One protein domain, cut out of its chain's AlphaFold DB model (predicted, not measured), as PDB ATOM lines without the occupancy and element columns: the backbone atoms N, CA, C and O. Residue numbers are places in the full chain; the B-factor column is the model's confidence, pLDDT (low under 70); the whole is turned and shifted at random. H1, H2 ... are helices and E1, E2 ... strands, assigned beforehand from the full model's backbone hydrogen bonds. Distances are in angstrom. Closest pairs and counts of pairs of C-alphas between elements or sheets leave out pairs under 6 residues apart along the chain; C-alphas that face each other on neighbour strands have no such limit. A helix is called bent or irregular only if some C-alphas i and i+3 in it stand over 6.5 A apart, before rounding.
ATOM      1  N   LYS A   5     381.134 281.120 284.647       84.25
ATOM      2  CA  LYS A   5     381.025 279.819 285.316       84.25
ATOM      3  C   LYS A   5     379.578 279.306 285.395       84.25
ATOM      4  O   LYS A   5     379.380 278.107 285.243       84.25
ATOM      5  N   VAL A   6     378.581 280.179 285.545       88.19
ATOM      6  CA  VAL A   6     377.153 279.804 285.493       88.19
ATOM      7  C   VAL A   6     376.775 279.348 284.084       88.19
ATOM      8  O   VAL A   6     376.237 278.259 283.932       88.19
ATOM      9  N   ASN A   7     377.195 280.073 283.043       91.38
ATOM     10  CA  ASN A   7     376.966 279.643 281.655       91.38
ATOM     11  C   ASN A   7     377.613 278.277 281.364       91.38
ATOM     12  O   ASN A   7     377.104 277.477 280.580       91.38
ATOM     13  N   ARG A   8     378.769 277.994 281.978       93.69
ATOM     14  CA  ARG A   8     379.400 276.671 281.892       93.69
ATOM     15  C   ARG A   8     378.568 275.606 282.608       93.69
ATOM     16  O   ARG A   8     378.438 274.512 282.066       93.69
ATOM     17  N   LEU A   9     378.018 275.911 283.782       94.62
ATOM     18  CA  LEU A   9     377.133 275.005 284.512       94.62
ATOM     19  C   LEU A   9     375.882 274.669 283.692       94.62
ATOM     20  O   LEU A   9     375.555 273.496 283.557       94.62
ATOM     21  N   GLU A  10     375.251 275.656 283.058       94.00
ATOM     22  CA  GLU A  10     374.095 275.437 282.178       94.00
ATOM     23  C   GLU A  10     374.423 274.517 280.998       94.00
ATOM     24  O   GLU A  10     373.655 273.610 280.688       94.00
ATOM     25  N   LYS A  11     375.601 274.678 280.379       95.94
ATOM     26  CA  LYS A  11     376.069 273.770 279.317       95.94
ATOM     27  C   LYS A  11     376.276 272.339 279.817       95.94
ATOM     28  O   LYS A  11     375.969 271.398 279.091       95.94
ATOM     29  N   ILE A  12     376.800 272.168 281.032       96.31
ATOM     30  CA  ILE A  12     376.958 270.845 281.658       96.31
ATOM     31  C   ILE A  12     375.584 270.218 281.919       96.31
ATOM     32  O   ILE A  12     375.389 269.044 281.629       96.31
ATOM     33  N   VAL A  13     374.628 270.998 282.423       96.06
ATOM     34  CA  VAL A  13     373.261 270.542 282.714       96.06
ATOM     35  C   VAL A  13     372.509 270.173 281.434       96.06
ATOM     36  O   VAL A  13     371.830 269.153 281.397       96.06
ATOM     37  N   ALA A  14     372.681 270.938 280.354       95.38
ATOM     38  CA  ALA A  14     372.108 270.598 279.055       95.38
ATOM     39  C   ALA A  14     372.621 269.241 278.544       95.38
ATOM     40  O   ALA A  14     371.822 268.398 278.144       95.38
ATOM     41  N   ARG A  15     373.938 268.994 278.630       94.19
ATOM     42  CA  ARG A  15     374.535 267.692 278.278       94.19
ATOM     43  C   ARG A  15     374.092 266.569 279.208       94.19
ATOM     44  O   ARG A  15     373.850 265.462 278.743       94.19
ATOM     45  N   TYR A  16     373.958 266.856 280.504       94.69
ATOM     46  CA  TYR A  16     373.405 265.915 281.474       94.69
ATOM     47  C   TYR A  16     372.013 265.450 281.038       94.69
ATOM     48  O   TYR A  16     371.808 264.252 280.900       94.69
ATOM     49  N   ASN A  17     371.089 266.382 280.784       93.44
ATOM     50  CA  ASN A  17     369.704 266.063 280.425       93.44
ATOM     51  C   ASN A  17     369.626 265.292 279.104       93.44
ATOM     52  O   ASN A  17     368.928 264.288 279.008       93.44
ATOM     53  N   ASP A  18     370.384 265.736 278.103       91.75
ATOM     54  CA  ASP A  18     370.469 265.090 276.795       91.75
ATOM     55  C   ASP A  18     370.994 263.644 276.892       91.75
ATOM     56  O   ASP A  18     370.382 262.716 276.364       91.75
ATOM     57  N   SER A  19     372.080 263.420 277.641       89.56
ATOM     58  CA  SER A  19     372.623 262.076 277.876       89.56
ATOM     59  C   SER A  19     371.711 261.210 278.751       89.56
ATOM     60  O   SER A  19     371.570 260.022 278.465       89.56
ATOM     61  N   TYR A  20     371.090 261.773 279.791       88.50
ATOM     62  CA  TYR A  20     370.197 261.051 280.702       88.50
ATOM     63  C   TYR A  20     368.944 260.550 279.974       88.50
ATOM     64  O   TYR A  20     368.527 259.415 280.175       88.50
ATOM     65  N   ASN A  21     368.378 261.358 279.074       87.25
ATOM     66  CA  ASN A  21     367.184 260.993 278.305       87.25
ATOM     67  C   ASN A  21     367.438 259.908 277.252       87.25
ATOM     68  O   ASN A  21     366.511 259.204 276.867       87.25
ATOM     69  N   ARG A  22     368.681 259.769 276.780       84.75
ATOM     70  CA  ARG A  22     369.086 258.678 275.880       84.75
ATOM     71  C   ARG A  22     369.473 257.396 276.619       84.75
ATOM     72  O   ARG A  22     369.804 256.412 275.965       84.75
ATOM     73  N   PHE A  23     369.509 257.413 277.951       78.50
ATOM     74  CA  PHE A  23     369.962 256.267 278.724       78.50
ATOM     75  C   PHE A  23     368.904 255.159 278.720       78.50
ATOM     76  O   PHE A  23     367.765 255.372 279.132       78.50
ATOM     77  N   ASP A  24     369.311 253.969 278.283       78.31
ATOM     78  CA  ASP A  24     368.498 252.762 278.364       78.31
ATOM     79  C   ASP A  24     368.588 252.163 279.777       78.31
ATOM     80  O   ASP A  24     369.618 251.622 280.197       78.31
ATOM     81  N   TRP A  25     367.485 252.291 280.516       77.94
ATOM     82  CA  TRP A  25     367.355 251.819 281.894       77.94
ATOM     83  C   TRP A  25     367.149 250.307 282.008       77.94
ATOM     84  O   TRP A  25     367.395 249.761 283.082       77.94
ATOM     85  N   GLU A  26     366.717 249.636 280.937       77.75
ATOM     86  CA  GLU A  26     366.439 248.197 280.941       77.75
ATOM     87  C   GLU A  26     367.708 247.386 280.695       77.75
ATOM     88  O   GLU A  26     367.944 246.376 281.358       77.75
ATOM     89  N   THR A  27     368.551 247.838 279.764       73.44
ATOM     90  CA  THR A  27     369.748 247.084 279.368       73.44
ATOM     91  C   THR A  27     371.019 247.547 280.073       73.44
ATOM     92  O   THR A  27     371.993 246.795 280.142       73.44
ATOM     93  N   GLY A  28     371.052 248.781 280.594       64.44
ATOM     94  CA  GLY A  28     372.243 249.357 281.224       64.44
ATOM     95  C   GLY A  28     373.477 249.420 280.307       64.44
ATOM     96  O   GLY A  28     374.593 249.593 280.808       64.44
ATOM     97  N   LEU A  29     373.309 249.267 278.983       55.62
ATOM     98  CA  LEU A  29     374.394 249.148 278.001       55.62
ATOM     99  C   LEU A  29     375.098 250.495 277.722       55.62
ATOM    100  O   LEU A  29     374.786 251.260 276.819       55.62
ATOM    101  N   TYR A  30     376.063 250.761 278.597       57.00
ATOM    102  CA  TYR A  30     377.427 251.301 278.476       57.00
ATOM    103  C   TYR A  30     377.934 252.321 277.438       57.00
ATOM    104  O   TYR A  30     379.115 252.651 277.547       57.00
ATOM    105  N   GLU A  31     377.168 252.925 276.529       48.81
ATOM    106  CA  GLU A  31     377.800 253.936 275.648       48.81
ATOM    107  C   GLU A  31     377.897 255.354 276.213       48.81
ATOM    108  O   GLU A  31     378.702 256.133 275.713       48.81
ATOM    109  N   ASN A  32     377.205 255.713 277.299       63.50
ATOM    110  CA  ASN A  32     377.449 257.022 277.909       63.50
ATOM    111  C   ASN A  32     377.070 257.093 279.393       63.50
ATOM    112  O   ASN A  32     375.978 257.512 279.770       63.50
ATOM    113  N   MET A  33     378.056 256.850 280.267       76.50
ATOM    114  CA  MET A  33     378.070 257.439 281.619       76.50
ATOM    115  C   MET A  33     378.279 258.971 281.579       76.50
ATOM    116  O   MET A  33     378.644 259.575 282.589       76.50
ATOM    117  N   GLU A  34     378.061 259.618 280.431       87.06
ATOM    118  CA  GLU A  34     378.190 261.060 280.239       87.06
ATOM    119  C   GLU A  34     377.290 261.833 281.202       87.06
ATOM    120  O   GLU A  34     377.766 262.791 281.806       87.06
ATOM    121  N   TRP A  35     376.053 261.392 281.457       88.19
ATOM    122  CA  TRP A  35     375.207 262.023 282.473       88.19
ATOM    123  C   TRP A  35     375.846 261.954 283.873       88.19
ATOM    124  O   TRP A  35     375.909 262.964 284.574       88.19
ATOM    125  N   LYS A  36     376.439 260.816 284.270       89.50
ATOM    126  CA  LYS A  36     377.167 260.701 285.553       89.50
ATOM    127  C   LYS A  36     378.385 261.622 285.583       89.50
ATOM    128  O   LYS A  36     378.607 262.326 286.570       89.50
ATOM    129  N   ALA A  37     379.160 261.656 284.501       91.62
ATOM    130  CA  ALA A  37     380.323 262.529 284.379       91.62
ATOM    131  C   ALA A  37     379.923 264.013 284.443       91.62
ATOM    132  O   ALA A  37     380.590 264.798 285.120       91.62
ATOM    133  N   CYS A  38     378.814 264.393 283.806       93.69
ATOM    134  CA  CYS A  38     378.252 265.737 283.862       93.69
ATOM    135  C   CYS A  38     377.800 266.093 285.281       93.69
ATOM    136  O   CYS A  38     378.131 267.178 285.753       93.69
ATOM    137  N   ALA A  39     377.140 265.181 286.002       93.44
ATOM    138  CA  ALA A  39     376.767 265.407 287.400       93.44
ATOM    139  C   ALA A  39     377.997 265.637 288.294       93.44
ATOM    140  O   ALA A  39     378.031 266.585 289.080       93.44
ATOM    141  N   VAL A  40     379.054 264.833 288.130       94.06
ATOM    142  CA  VAL A  40     380.316 265.006 288.872       94.06
ATOM    143  C   VAL A  40     380.979 266.346 288.539       94.06
ATOM    144  O   VAL A  40     381.420 267.054 289.446       94.06
ATOM    145  N   GLN A  41     381.045 266.717 287.257       94.38
ATOM    146  CA  GLN A  41     381.631 267.989 286.822       94.38
ATOM    147  C   GLN A  41     380.823 269.195 287.310       94.38
ATOM    148  O   GLN A  41     381.405 270.160 287.804       94.38
ATOM    149  N   GLY A  42     379.494 269.134 287.208       94.50
ATOM    150  CA  GLY A  42     378.589 270.180 287.671       94.50
ATOM    151  C   GLY A  42     378.700 270.392 289.176       94.50
ATOM    152  O   GLY A  42     378.900 271.523 289.616       94.50
ATOM    153  N   LYS A  43     378.700 269.303 289.958       93.69
ATOM    154  CA  LYS A  43     378.926 269.343 291.410       93.69
ATOM    155  C   LYS A  43     380.244 270.036 291.761       93.69
ATOM    156  O   LYS A  43     380.243 270.971 292.558       93.69
ATOM    157  N   LYS A  44     381.357 269.633 291.133       92.25
ATOM    158  CA  LYS A  44     382.676 270.253 291.360       92.25
ATOM    159  C   LYS A  44     382.672 271.747 291.022       92.25
ATOM    160  O   LYS A  44     383.173 272.551 291.801       92.25
ATOM    161  N   LEU A  45     382.067 272.133 289.897       93.12
ATOM    162  CA  LEU A  45     381.973 273.537 289.492       93.12
ATOM    163  C   LEU A  45     381.138 274.373 290.475       93.12
ATOM    164  O   LEU A  45     381.513 275.503 290.782       93.12
ATOM    165  N   ILE A  46     380.037 273.824 290.996       93.12
ATOM    166  CA  ILE A  46     379.224 274.481 292.026       93.12
ATOM    167  C   ILE A  46     380.032 274.645 293.313       93.12
ATOM    168  O   ILE A  46     380.077 275.748 293.850       93.12
ATOM    169  N   MET A  47     380.720 273.599 293.783       91.44
ATOM    170  CA  MET A  47     381.570 273.679 294.980       91.44
ATOM    171  C   MET A  47     382.638 274.774 294.851       91.44
ATOM    172  O   MET A  47     382.815 275.565 295.774       91.44
ATOM    173  N   GLN A  48     383.264 274.907 293.676       89.06
ATOM    174  CA  GLN A  48     384.205 275.994 293.377       89.06
ATOM    175  C   GLN A  48     383.569 277.389 293.408       89.06
ATOM    176  O   GLN A  48     384.258 278.376 293.659       89.06
ATOM    177  N   LEU A  49     382.277 277.501 293.097       87.62
ATOM    178  CA  LEU A  49     381.547 278.768 293.092       87.62
ATOM    179  C   LEU A  49     381.082 279.189 294.489       87.62
ATOM    180  O   LEU A  49     381.102 280.374 294.806       87.62
ATOM    181  N   ILE A  50     380.682 278.229 295.324       86.81
ATOM    182  CA  ILE A  50     380.118 278.491 296.660       86.81
ATOM    183  C   ILE A  50     381.173 278.371 297.784       86.81
ATOM    184  O   ILE A  50     380.880 278.645 298.957       86.81
ATOM    185  N   GLY A  51     382.405 277.993 297.417       81.12
ATOM    186  CA  GLY A  51     383.587 277.781 298.260       81.12
ATOM    187  C   GLY A  51     383.702 276.328 298.728       81.12
ATOM    188  O   GLY A  51     382.786 275.851 299.392       81.12
ATOM    189  N   GLU A  52     384.805 275.640 298.414       67.06
ATOM    190  CA  GLU A  52     385.015 274.203 298.673       67.06
ATOM    191  C   GLU A  52     385.135 273.891 300.183       67.06
ATOM    192  O   GLU A  52     386.068 274.343 300.840       67.06
ATOM    193  N   MET A  53     384.182 273.135 300.747       63.19
ATOM    194  CA  MET A  53     384.231 272.562 302.107       63.19
ATOM    195  C   MET A  53     383.427 271.249 302.135       63.19
ATOM    196  O   MET A  53     382.392 271.178 301.471       63.19
ATOM    197  N   ASP A  54     383.818 270.261 302.947       62.09
ATOM    198  CA  ASP A  54     383.165 268.934 303.017       62.09
ATOM    199  C   ASP A  54     381.650 269.008 303.282       62.09
ATOM    200  O   ASP A  54     380.852 268.320 302.651       62.09
ATOM    201  N   ARG A  55     381.215 269.943 304.140       66.50
ATOM    202  CA  ARG A  55     379.788 270.161 304.463       66.50
ATOM    203  C   ARG A  55     378.950 270.688 303.290       66.50
ATOM    204  O   ARG A  55     377.730 270.774 303.400       66.50
ATOM    205  N   LYS A  56     379.577 271.076 302.176       73.12
ATOM    206  CA  LYS A  56     378.906 271.690 301.021       73.12
ATOM    207  C   LYS A  56     378.701 270.735 299.855       73.12
ATOM    208  O   LYS A  56     378.092 271.138 298.866       73.12
ATOM    209  N   GLU A  57     379.143 269.483 299.953       84.56
ATOM    210  CA  GLU A  57     378.916 268.511 298.882       84.56
ATOM    211  C   GLU A  57     377.417 268.258 298.666       84.56
ATOM    212  O   GLU A  57     376.924 268.370 297.543       84.56
ATOM    213  N   LEU A  58     376.664 268.016 299.743       86.62
ATOM    214  CA  LEU A  58     375.215 267.809 299.676       86.62
ATOM    215  C   LEU A  58     374.471 269.050 299.157       86.62
ATOM    216  O   LEU A  58     373.508 268.932 298.396       86.62
ATOM    217  N   VAL A  59     374.940 270.247 299.524       89.88
ATOM    218  CA  VAL A  59     374.420 271.516 298.990       89.88
ATOM    219  C   VAL A  59     374.676 271.597 297.487       89.88
ATOM    220  O   VAL A  59     373.757 271.886 296.727       89.88
ATOM    221  N   ALA A  60     375.890 271.274 297.035       92.00
ATOM    222  CA  ALA A  60     376.242 271.292 295.621       92.00
ATOM    223  C   ALA A  60     375.428 270.284 294.795       92.00
ATOM    224  O   ALA A  60     375.007 270.612 293.688       92.00
ATOM    225  N   VAL A  61     375.148 269.094 295.339       91.00
ATOM    226  CA  VAL A  61     374.254 268.105 294.711       91.00
ATOM    227  C   VAL A  61     372.841 268.667 294.543       91.00
ATOM    228  O   VAL A  61     372.271 268.594 293.455       91.00
ATOM    229  N   ASN A  62     372.280 269.276 295.588       91.81
ATOM    230  CA  ASN A  62     370.934 269.848 295.523       91.81
ATOM    231  C   ASN A  62     370.860 271.053 294.580       91.81
ATOM    232  O   ASN A  62     369.878 271.213 293.860       91.81
ATOM    233  N   ILE A  63     371.901 271.883 294.531       94.25
ATOM    234  CA  ILE A  63     371.972 272.975 293.560       94.25
ATOM    235  C   ILE A  63     372.048 272.405 292.146       94.25
ATOM    236  O   ILE A  63     371.345 272.886 291.267       94.25
ATOM    237  N   PHE A  64     372.838 271.358 291.904       95.69
ATOM    238  CA  PHE A  64     372.865 270.726 290.587       95.69
ATOM    239  C   PHE A  64     371.467 270.236 290.177       95.69
ATOM    240  O   PHE A  64     371.020 270.521 289.069       95.69
ATOM    241  N   SER A  65     370.736 269.602 291.102       93.88
ATOM    242  CA  SER A  65     369.339 269.207 290.886       93.88
ATOM    243  C   SER A  65     368.414 270.400 290.613       93.88
ATOM    244  O   SER A  65     367.579 270.304 289.719       93.88
ATOM    245  N   LEU A  66     368.600 271.537 291.296       95.44
ATOM    246  CA  LEU A  66     367.861 272.775 291.019       95.44
ATOM    247  C   LEU A  66     368.079 273.250 289.573       95.44
ATOM    248  O   LEU A  66     367.132 273.674 288.924       95.44
ATOM    249  N   PHE A  67     369.298 273.158 289.032       95.81
ATOM    250  CA  PHE A  67     369.546 273.517 287.631       95.81
ATOM    251  C   PHE A  67     368.938 272.520 286.642       95.81
ATOM    252  O   PHE A  67     368.429 272.945 285.604       95.81
ATOM    253  N   VAL A  68     368.994 271.224 286.960       95.75
ATOM    254  CA  VAL A  68     368.425 270.143 286.140       95.75
ATOM    255  C   VAL A  68     366.905 270.266 286.047       95.75
ATOM    256  O   VAL A  68     366.365 270.297 284.946       95.75
ATOM    257  N   ASN A  69     366.234 270.391 287.193       95.38
ATOM    258  CA  ASN A  69     364.774 270.376 287.297       95.38
ATOM    259  C   ASN A  69     364.141 271.768 287.184       95.38
ATOM    260  O   ASN A  69     362.922 271.879 287.143       95.38
ATOM    261  N   LYS A  70     364.955 272.831 287.217       94.62
ATOM    262  CA  LYS A  70     364.532 274.232 287.408       94.62
ATOM    263  C   LYS A  70     363.781 274.503 288.715       94.62
ATOM    264  O   LYS A  70     363.431 275.648 288.977       94.62
ATOM    265  N   GLU A  71     363.627 273.494 289.566       95.19
ATOM    266  CA  GLU A  71     362.977 273.571 290.864       95.19
ATOM    267  C   GLU A  71     363.680 272.660 291.881       95.19
ATOM    268  O   GLU A  71     364.164 271.576 291.541       95.19
ATOM    269  N   ASN A  72     363.746 273.089 293.140       92.06
ATOM    270  CA  ASN A  72     364.147 272.236 294.253       92.06
ATOM    271  C   ASN A  72     363.362 272.599 295.520       92.06
ATOM    272  O   ASN A  72     363.211 273.774 295.865       92.06
ATOM    273  N   TRP A  73     362.882 271.573 296.218       89.38
ATOM    274  CA  TRP A  73     362.189 271.696 297.489       89.38
ATOM    275  C   TRP A  73     363.099 271.301 298.653       89.38
ATOM    276  O   TRP A  73     363.656 270.201 298.699       89.38
ATOM    277  N   ILE A  74     363.216 272.210 299.618       88.06
ATOM    278  CA  ILE A  74     363.906 271.990 300.883       88.06
ATOM    279  C   ILE A  74     362.844 271.804 301.981       88.06
ATOM    280  O   ILE A  74     362.054 272.727 302.222       88.06
ATOM    281  N   PRO A  75     362.783 270.625 302.628       78.50
ATOM    282  CA  PRO A  75     361.779 270.326 303.642       78.50
ATOM    283  C   PRO A  75     362.030 271.093 304.949       78.50
ATOM    284  O   PRO A  75     363.009 271.817 305.106       78.50
ATOM    285  N   HIS A  76     361.108 270.932 305.900       75.88
ATOM    286  CA  HIS A  76     361.203 271.532 307.230       75.88
ATOM    287  C   HIS A  76     362.506 271.142 307.958       75.88
ATOM    288  O   HIS A  76     362.810 269.949 307.977       75.88
ATOM    289  N   PRO A  77     363.196 272.073 308.651       66.50
ATOM    290  CA  PRO A  77     364.435 271.782 309.381       66.50
ATOM    291  C   PRO A  77     364.314 270.628 310.387       66.50
ATOM    292  O   PRO A  77     365.147 269.735 310.400       66.50
ATOM    293  N   GLU A  78     363.227 270.577 311.163       61.34
ATOM    294  CA  GLU A  78     362.978 269.502 312.150       61.34
ATOM    295  C   GLU A  78     362.678 268.123 311.528       61.34
ATOM    296  O   GLU A  78     362.591 267.129 312.244       61.34
ATOM    297  N   LYS A  79     362.479 268.047 310.207       62.31
ATOM    298  CA  LYS A  79     362.240 266.791 309.477       62.31
ATOM    299  C   LYS A  79     363.435 266.381 308.615       62.31
ATOM    300  O   LYS A  79     363.316 265.417 307.858       62.31
ATOM    301  N   ASP A  80     364.544 267.121 308.659       63.66
ATOM    302  CA  ASP A  80     365.581 267.006 307.641       63.66
ATOM    303  C   ASP A  80     366.687 266.003 308.014       63.66
ATOM    304  O   ASP A  80     367.390 266.135 309.011       63.66
ATOM    305  N   ILE A  81     366.890 265.016 307.140       67.81
ATOM    306  CA  ILE A  81     367.993 264.040 307.197       67.81
ATOM    307  C   ILE A  81     369.319 264.713 306.771       67.81
ATOM    308  O   ILE A  81     370.404 264.171 306.963       67.81
ATOM    309  N   ARG A  82     369.248 265.913 306.176       72.94
ATOM    310  CA  ARG A  82     370.387 266.657 305.611       72.94
ATOM    311  C   ARG A  82     371.179 267.459 306.652       72.94
ATOM    312  O   ARG A  82     372.214 268.029 306.302       72.94
ATOM    313  N   GLY A  83     370.727 267.451 307.907       72.06
ATOM    314  CA  GLY A  83     371.391 268.073 309.051       72.06
ATOM    315  C   GLY A  83     371.028 269.542 309.270       72.06
ATOM    316  O   GLY A  83     370.580 270.254 308.365       72.06
ATOM    317  N   ASP A  84     371.254 269.999 310.502       72.88
ATOM    318  CA  ASP A  84     370.936 271.358 310.930       72.88
ATOM    319  C   ASP A  84     371.640 272.410 310.059       72.88
ATOM    320  O   ASP A  84     372.834 272.329 309.761       72.88
ATOM    321  N   GLY A  85     370.887 273.432 309.647       79.81
ATOM    322  CA  GLY A  85     371.416 274.558 308.874       79.81
ATOM    323  C   GLY A  85     371.589 274.306 307.372       79.81
ATOM    324  O   GLY A  85     371.975 275.239 306.662       79.81
ATOM    325  N   PHE A  86     371.244 273.118 306.853       85.12
ATOM    326  CA  PHE A  86     371.291 272.827 305.413       85.12
ATOM    327  C   PHE A  86     370.530 273.868 304.577       85.12
ATOM    328  O   PHE A  86     371.073 274.393 303.606       85.12
ATOM    329  N   GLY A  87     369.299 274.220 304.971       85.50
ATOM    330  CA  GLY A  87     368.482 275.196 304.241       85.50
ATOM    331  C   GLY A  87     369.126 276.584 304.149       85.50
ATOM    332  O   GLY A  87     369.074 277.218 303.096       85.50
ATOM    333  N   ASN A  88     369.798 277.029 305.215       86.62
ATOM    334  CA  ASN A  88     370.518 278.306 305.224       86.62
ATOM    335  C   ASN A  88     371.746 278.249 304.308       86.62
ATOM    336  O   ASN A  88     371.923 279.126 303.464       86.62
ATOM    337  N   LEU A  89     372.539 277.175 304.402       88.44
ATOM    338  CA  LEU A  89     373.692 276.957 303.525       88.44
ATOM    339  C   LEU A  89     373.281 276.879 302.051       88.44
ATOM    340  O   LEU A  89     373.964 277.436 301.195       88.44
ATOM    341  N   PHE A  90     372.163 276.214 301.754       91.06
ATOM    342  CA  PHE A  90     371.601 276.143 300.412       91.06
ATOM    343  C   PHE A  90     371.206 277.530 299.905       91.06
ATOM    344  O   PHE A  90     371.619 277.920 298.814       91.06
ATOM    345  N   HIS A  91     370.473 278.305 300.710       90.75
ATOM    346  CA  HIS A  91     370.061 279.659 300.346       90.75
ATOM    347  C   HIS A  91     371.256 280.583 300.065       90.75
ATOM    348  O   HIS A  91     371.305 281.234 299.022       90.75
ATOM    349  N   GLU A  92     372.249 280.604 300.958       90.50
ATOM    350  CA  GLU A  92     373.480 281.378 300.773       90.50
ATOM    351  C   GLU A  92     374.238 280.955 299.513       90.50
ATOM    352  O   GLU A  92     374.748 281.797 298.771       90.50
ATOM    353  N   ALA A  93     374.319 279.650 299.262       90.75
ATOM    354  CA  ALA A  93     374.994 279.098 298.104       90.75
ATOM    355  C   ALA A  93     374.294 279.491 296.792       90.75
ATOM    356  O   ALA A  93     374.980 279.904 295.858       90.75
ATOM    357  N   VAL A  94     372.957 279.448 296.725       91.50
ATOM    358  CA  VAL A  94     372.199 279.913 295.547       91.50
ATOM    359  C   VAL A  94     372.393 281.416 295.328       91.50
ATOM    360  O   VAL A  94     372.704 281.827 294.210       91.50
ATOM    361  N   ASN A  95     372.328 282.230 296.387       90.56
ATOM    362  CA  ASN A  95     372.593 283.670 296.293       90.56
ATOM    363  C   ASN A  95     374.008 283.967 295.762       90.56
ATOM    364  O   ASN A  95     374.176 284.835 294.906       90.56
ATOM    365  N   LYS A  96     375.031 283.218 296.201       89.62
ATOM    366  CA  LYS A  96     376.417 283.363 295.709       89.62
ATOM    367  C   LYS A  96     376.577 283.056 294.221       89.62
ATOM    368  O   LYS A  96     377.464 283.619 293.583       89.62
ATOM    369  N   LEU A  97     375.746 282.175 293.662       88.38
ATOM    370  CA  LEU A  97     375.763 281.896 292.224       88.38
ATOM    371  C   LEU A  97     375.269 283.092 291.403       88.38
ATOM    372  O   LEU A  97     375.614 283.188 290.224       88.38
ATOM    373  N   GLY A  98     374.511 284.009 292.018       88.25
ATOM    374  CA  GLY A  98     373.979 285.200 291.361       88.25
ATOM    375  C   GLY A  98     372.963 284.871 290.268       88.25
ATOM    376  O   GLY A  98     372.844 285.624 289.303       88.25
ATOM    377  N   VAL A  99     372.286 283.725 290.383       88.88
ATOM    378  CA  VAL A  99     371.224 283.320 289.459       88.88
ATOM    379  C   VAL A  99     369.875 283.853 289.932       88.88
ATOM    380  O   VAL A  99     369.607 283.800 291.131       88.88
ATOM    381  N   PRO A 100     369.024 284.362 289.029       91.44
ATOM    382  CA  PRO A 100     367.644 284.697 289.354       91.44
ATOM    383  C   PRO A 100     366.847 283.459 289.795       91.44
ATOM    384  O   PRO A 100     366.949 282.390 289.190       91.44
ATOM    385  N   PHE A 101     366.070 283.596 290.869       93.69
ATOM    386  CA  PHE A 101     365.143 282.564 291.321       93.69
ATOM    387  C   PHE A 101     363.963 283.172 292.077       93.69
ATOM    388  O   PHE A 101     364.081 284.220 292.713       93.69
ATOM    389  N   ASN A 102     362.839 282.463 292.053       95.44
ATOM    390  CA  ASN A 102     361.709 282.683 292.939       95.44
ATOM    391  C   ASN A 102     361.836 281.784 294.171       95.44
ATOM    392  O   ASN A 102     362.227 280.618 294.068       95.44
ATOM    393  N   LEU A 103     361.472 282.326 295.332       93.62
ATOM    394  CA  LEU A 103     361.392 281.598 296.593       93.62
ATOM    395  C   LEU A 103     359.939 281.578 297.066       93.62
ATOM    396  O   LEU A 103     359.328 282.633 297.217       93.62
ATOM    397  N   ARG A 104     359.408 280.382 297.326       93.50
ATOM    398  CA  ARG A 104     358.101 280.192 297.964       93.50
ATOM    399  C   ARG A 104     358.279 279.518 299.318       93.50
ATOM    400  O   ARG A 104     358.792 278.400 299.385       93.50
ATOM    401  N   ASP A 105     357.815 280.170 300.377       90.75
ATOM    402  CA  ASP A 105     357.695 279.551 301.698       90.75
ATOM    403  C   ASP A 105     356.453 278.650 301.727       90.75
ATOM    404  O   ASP A 105     355.359 279.065 301.344       90.75
ATOM    405  N   ASN A 106     356.614 277.398 302.159       85.62
ATOM    406  CA  ASN A 106     355.541 276.395 302.136       85.62
ATOM    407  C   ASN A 106     354.843 276.210 303.500       85.62
ATOM    408  O   ASN A 106     354.033 275.297 303.649       85.62
ATOM    409  N   GLY A 107     355.134 277.064 304.486       79.38
ATOM    410  CA  GLY A 107     354.590 276.950 305.841       79.38
ATOM    411  C   GLY A 107     355.289 275.871 306.667       79.38
ATOM    412  O   GLY A 107     355.749 274.854 306.136       79.38
ATOM    413  N   TYR A 108     355.450 276.146 307.975       76.88
ATOM    414  CA  TYR A 108     356.506 275.527 308.798       76.88
ATOM    415  C   TYR A 108     357.874 275.839 308.095       76.88
ATOM    416  O   TYR A 108     357.876 276.320 306.989       76.88
ATOM    417  N   GLY A 109     359.091 275.724 308.601       78.31
ATOM    418  CA  GLY A 109     360.322 276.151 307.876       78.31
ATOM    419  C   GLY A 109     360.662 275.607 306.449       78.31
ATOM    420  O   GLY A 109     361.823 275.716 306.065       78.31
ATOM    421  N   GLY A 110     359.751 275.009 305.662       85.69
ATOM    422  CA  GLY A 110     360.004 274.470 304.314       85.69
ATOM    423  C   GLY A 110     359.957 275.507 303.179       85.69
ATOM    424  O   GLY A 110     359.127 276.416 303.181       85.69
ATOM    425  N   LYS A 111     360.808 275.333 302.159       90.44
ATOM    426  CA  LYS A 111     361.036 276.306 301.072       90.44
ATOM    427  C   LYS A 111     361.121 275.643 299.699       90.44
ATOM    428  O   LYS A 111     361.738 274.591 299.566       90.44
ATOM    429  N   THR A 112     360.554 276.268 298.671       93.06
ATOM    430  CA  THR A 112     360.731 275.867 297.265       93.06
ATOM    431  C   THR A 112     361.467 276.959 296.505       93.06
ATOM    432  O   THR A 112     361.086 278.126 296.569       93.06
ATOM    433  N   TYR A 113     362.510 276.563 295.781       95.44
ATOM    434  CA  TYR A 113     363.314 277.421 294.922       95.44
ATOM    435  C   TYR A 113     363.022 277.079 293.467       95.44
ATOM    436  O   TYR A 113     363.137 275.913 293.099       95.44
ATOM    437  N   THR A 114     362.725 278.081 292.643       96.62
ATOM    438  CA  THR A 114     362.490 277.911 291.202       96.62
ATOM    439  C   THR A 114     363.375 278.886 290.434       96.62
ATOM    440  O   THR A 114     363.283 280.089 290.661       96.62
ATOM    441  N   LEU A 115     364.247 278.392 289.553       94.00
ATOM    442  CA  LEU A 115     365.096 279.253 288.715       94.00
ATOM    443  C   LEU A 115     364.237 280.007 287.687       94.00
ATOM    444  O   LEU A 115     363.318 279.411 287.124       94.00
ATOM    445  N   THR A 116     364.548 281.284 287.438       85.94
ATOM    446  CA  THR A 116     363.841 282.138 286.465       85.94
ATOM    447  C   THR A 116     364.662 282.467 285.228       85.94
ATOM    448  O   THR A 116     365.912 282.387 285.284       85.94
TER     449      THR A 116
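What this domain is: This is residues 5 to 116 of the 116 residues of an uncharacterized protein of Bacillus gaemokensis (UniProt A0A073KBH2). A small antiparallel sheet of three strands, E1, E3 and E2, has helices H3 and H4 over one face and its other face bare. Beyond H3, away from the sheet, a long helical hairpin of H1 and H2 packs on H3, and the loop residues 25 to 30 stick out. The printed part has 112 residues, with named elements in the order H1, H2, H3, E1, H4, E2, E3, and its class is mostly helix. It is compact, with a radius of gyration of the C-alphas of 14.9 A and spans of 44 by 31 by 29 A.

Where its parts are: The strands are E1, residues 71 to 74, 10.2 A long; E3, residues 111 to 115, 13.3 A, ending at C-alpha 115 (365.096, 279.253, 288.715); and E2, residues 101 to 105, 13.1 A. H3 spans residues 54 to 69, 24.2 A, and is irregular: C-alphas 55 and 58 are 7.0 A apart. H4 spans residues 86 to 97, 16.6 A. H1, residues 5 to 21, is 24.4 A long and begins at C-alpha 5 (381.025, 279.819, 285.316). H2, residues 34 to 50, is 24.0 A long.

How they stand to each other: E3 is the inner strand, antiparallel to E1 at 160 degrees, with N 72 and O 113 within hydrogen-bond range at 2.9 A. E3 and E2 form a hairpin, antiparallel at 163 degrees, with N 102 and O 114 at 2.8 A. H3 and H4 are on the same face of the sheet, giving two layers, helices on one face of a sheet. H3 stands up from it over E1, at a height over the sheet of 9.5 A. H4 runs along the strands over E3, at 19 degrees to it on the local plane, and only just over E2, on which 3 of its 12 C-alphas fall. E1, H4 and E2 make a split strand-helix-strand unit, two strands running the same way with E3 between them, its crossover right-handed. H3 touches H4 at Val 59 and Phe 90, C-alphas 5.6 A apart, at a steep tilt of 66 degrees. H2 touches H3 at Lys 43 and Ala 60, C-alphas 5.4 A apart. H1 and H2, a helical hairpin, touch at a shallow tilt of 23 degrees, opposite ways; their closest C-alphas, of Tyr 16 and Trp 35, are 4.4 A apart. H1 and H2 are apart from E1, E2 and E3. Every O i to N i+4 pair is within hydrogen-bond range in H1, H2 and H4; in H3, 10 of 12 are.

The domain as a whole: The C-alphas farthest apart, of Glu 31 and Tyr 108, are 44.9 A apart. The printed part has no cut. The links H1 to H2 and E1 to H4 are long. Mean pLDDT of the printed part is 85.5; residues 28 to 32, 52 to 55 and 77 to 81 are under 70.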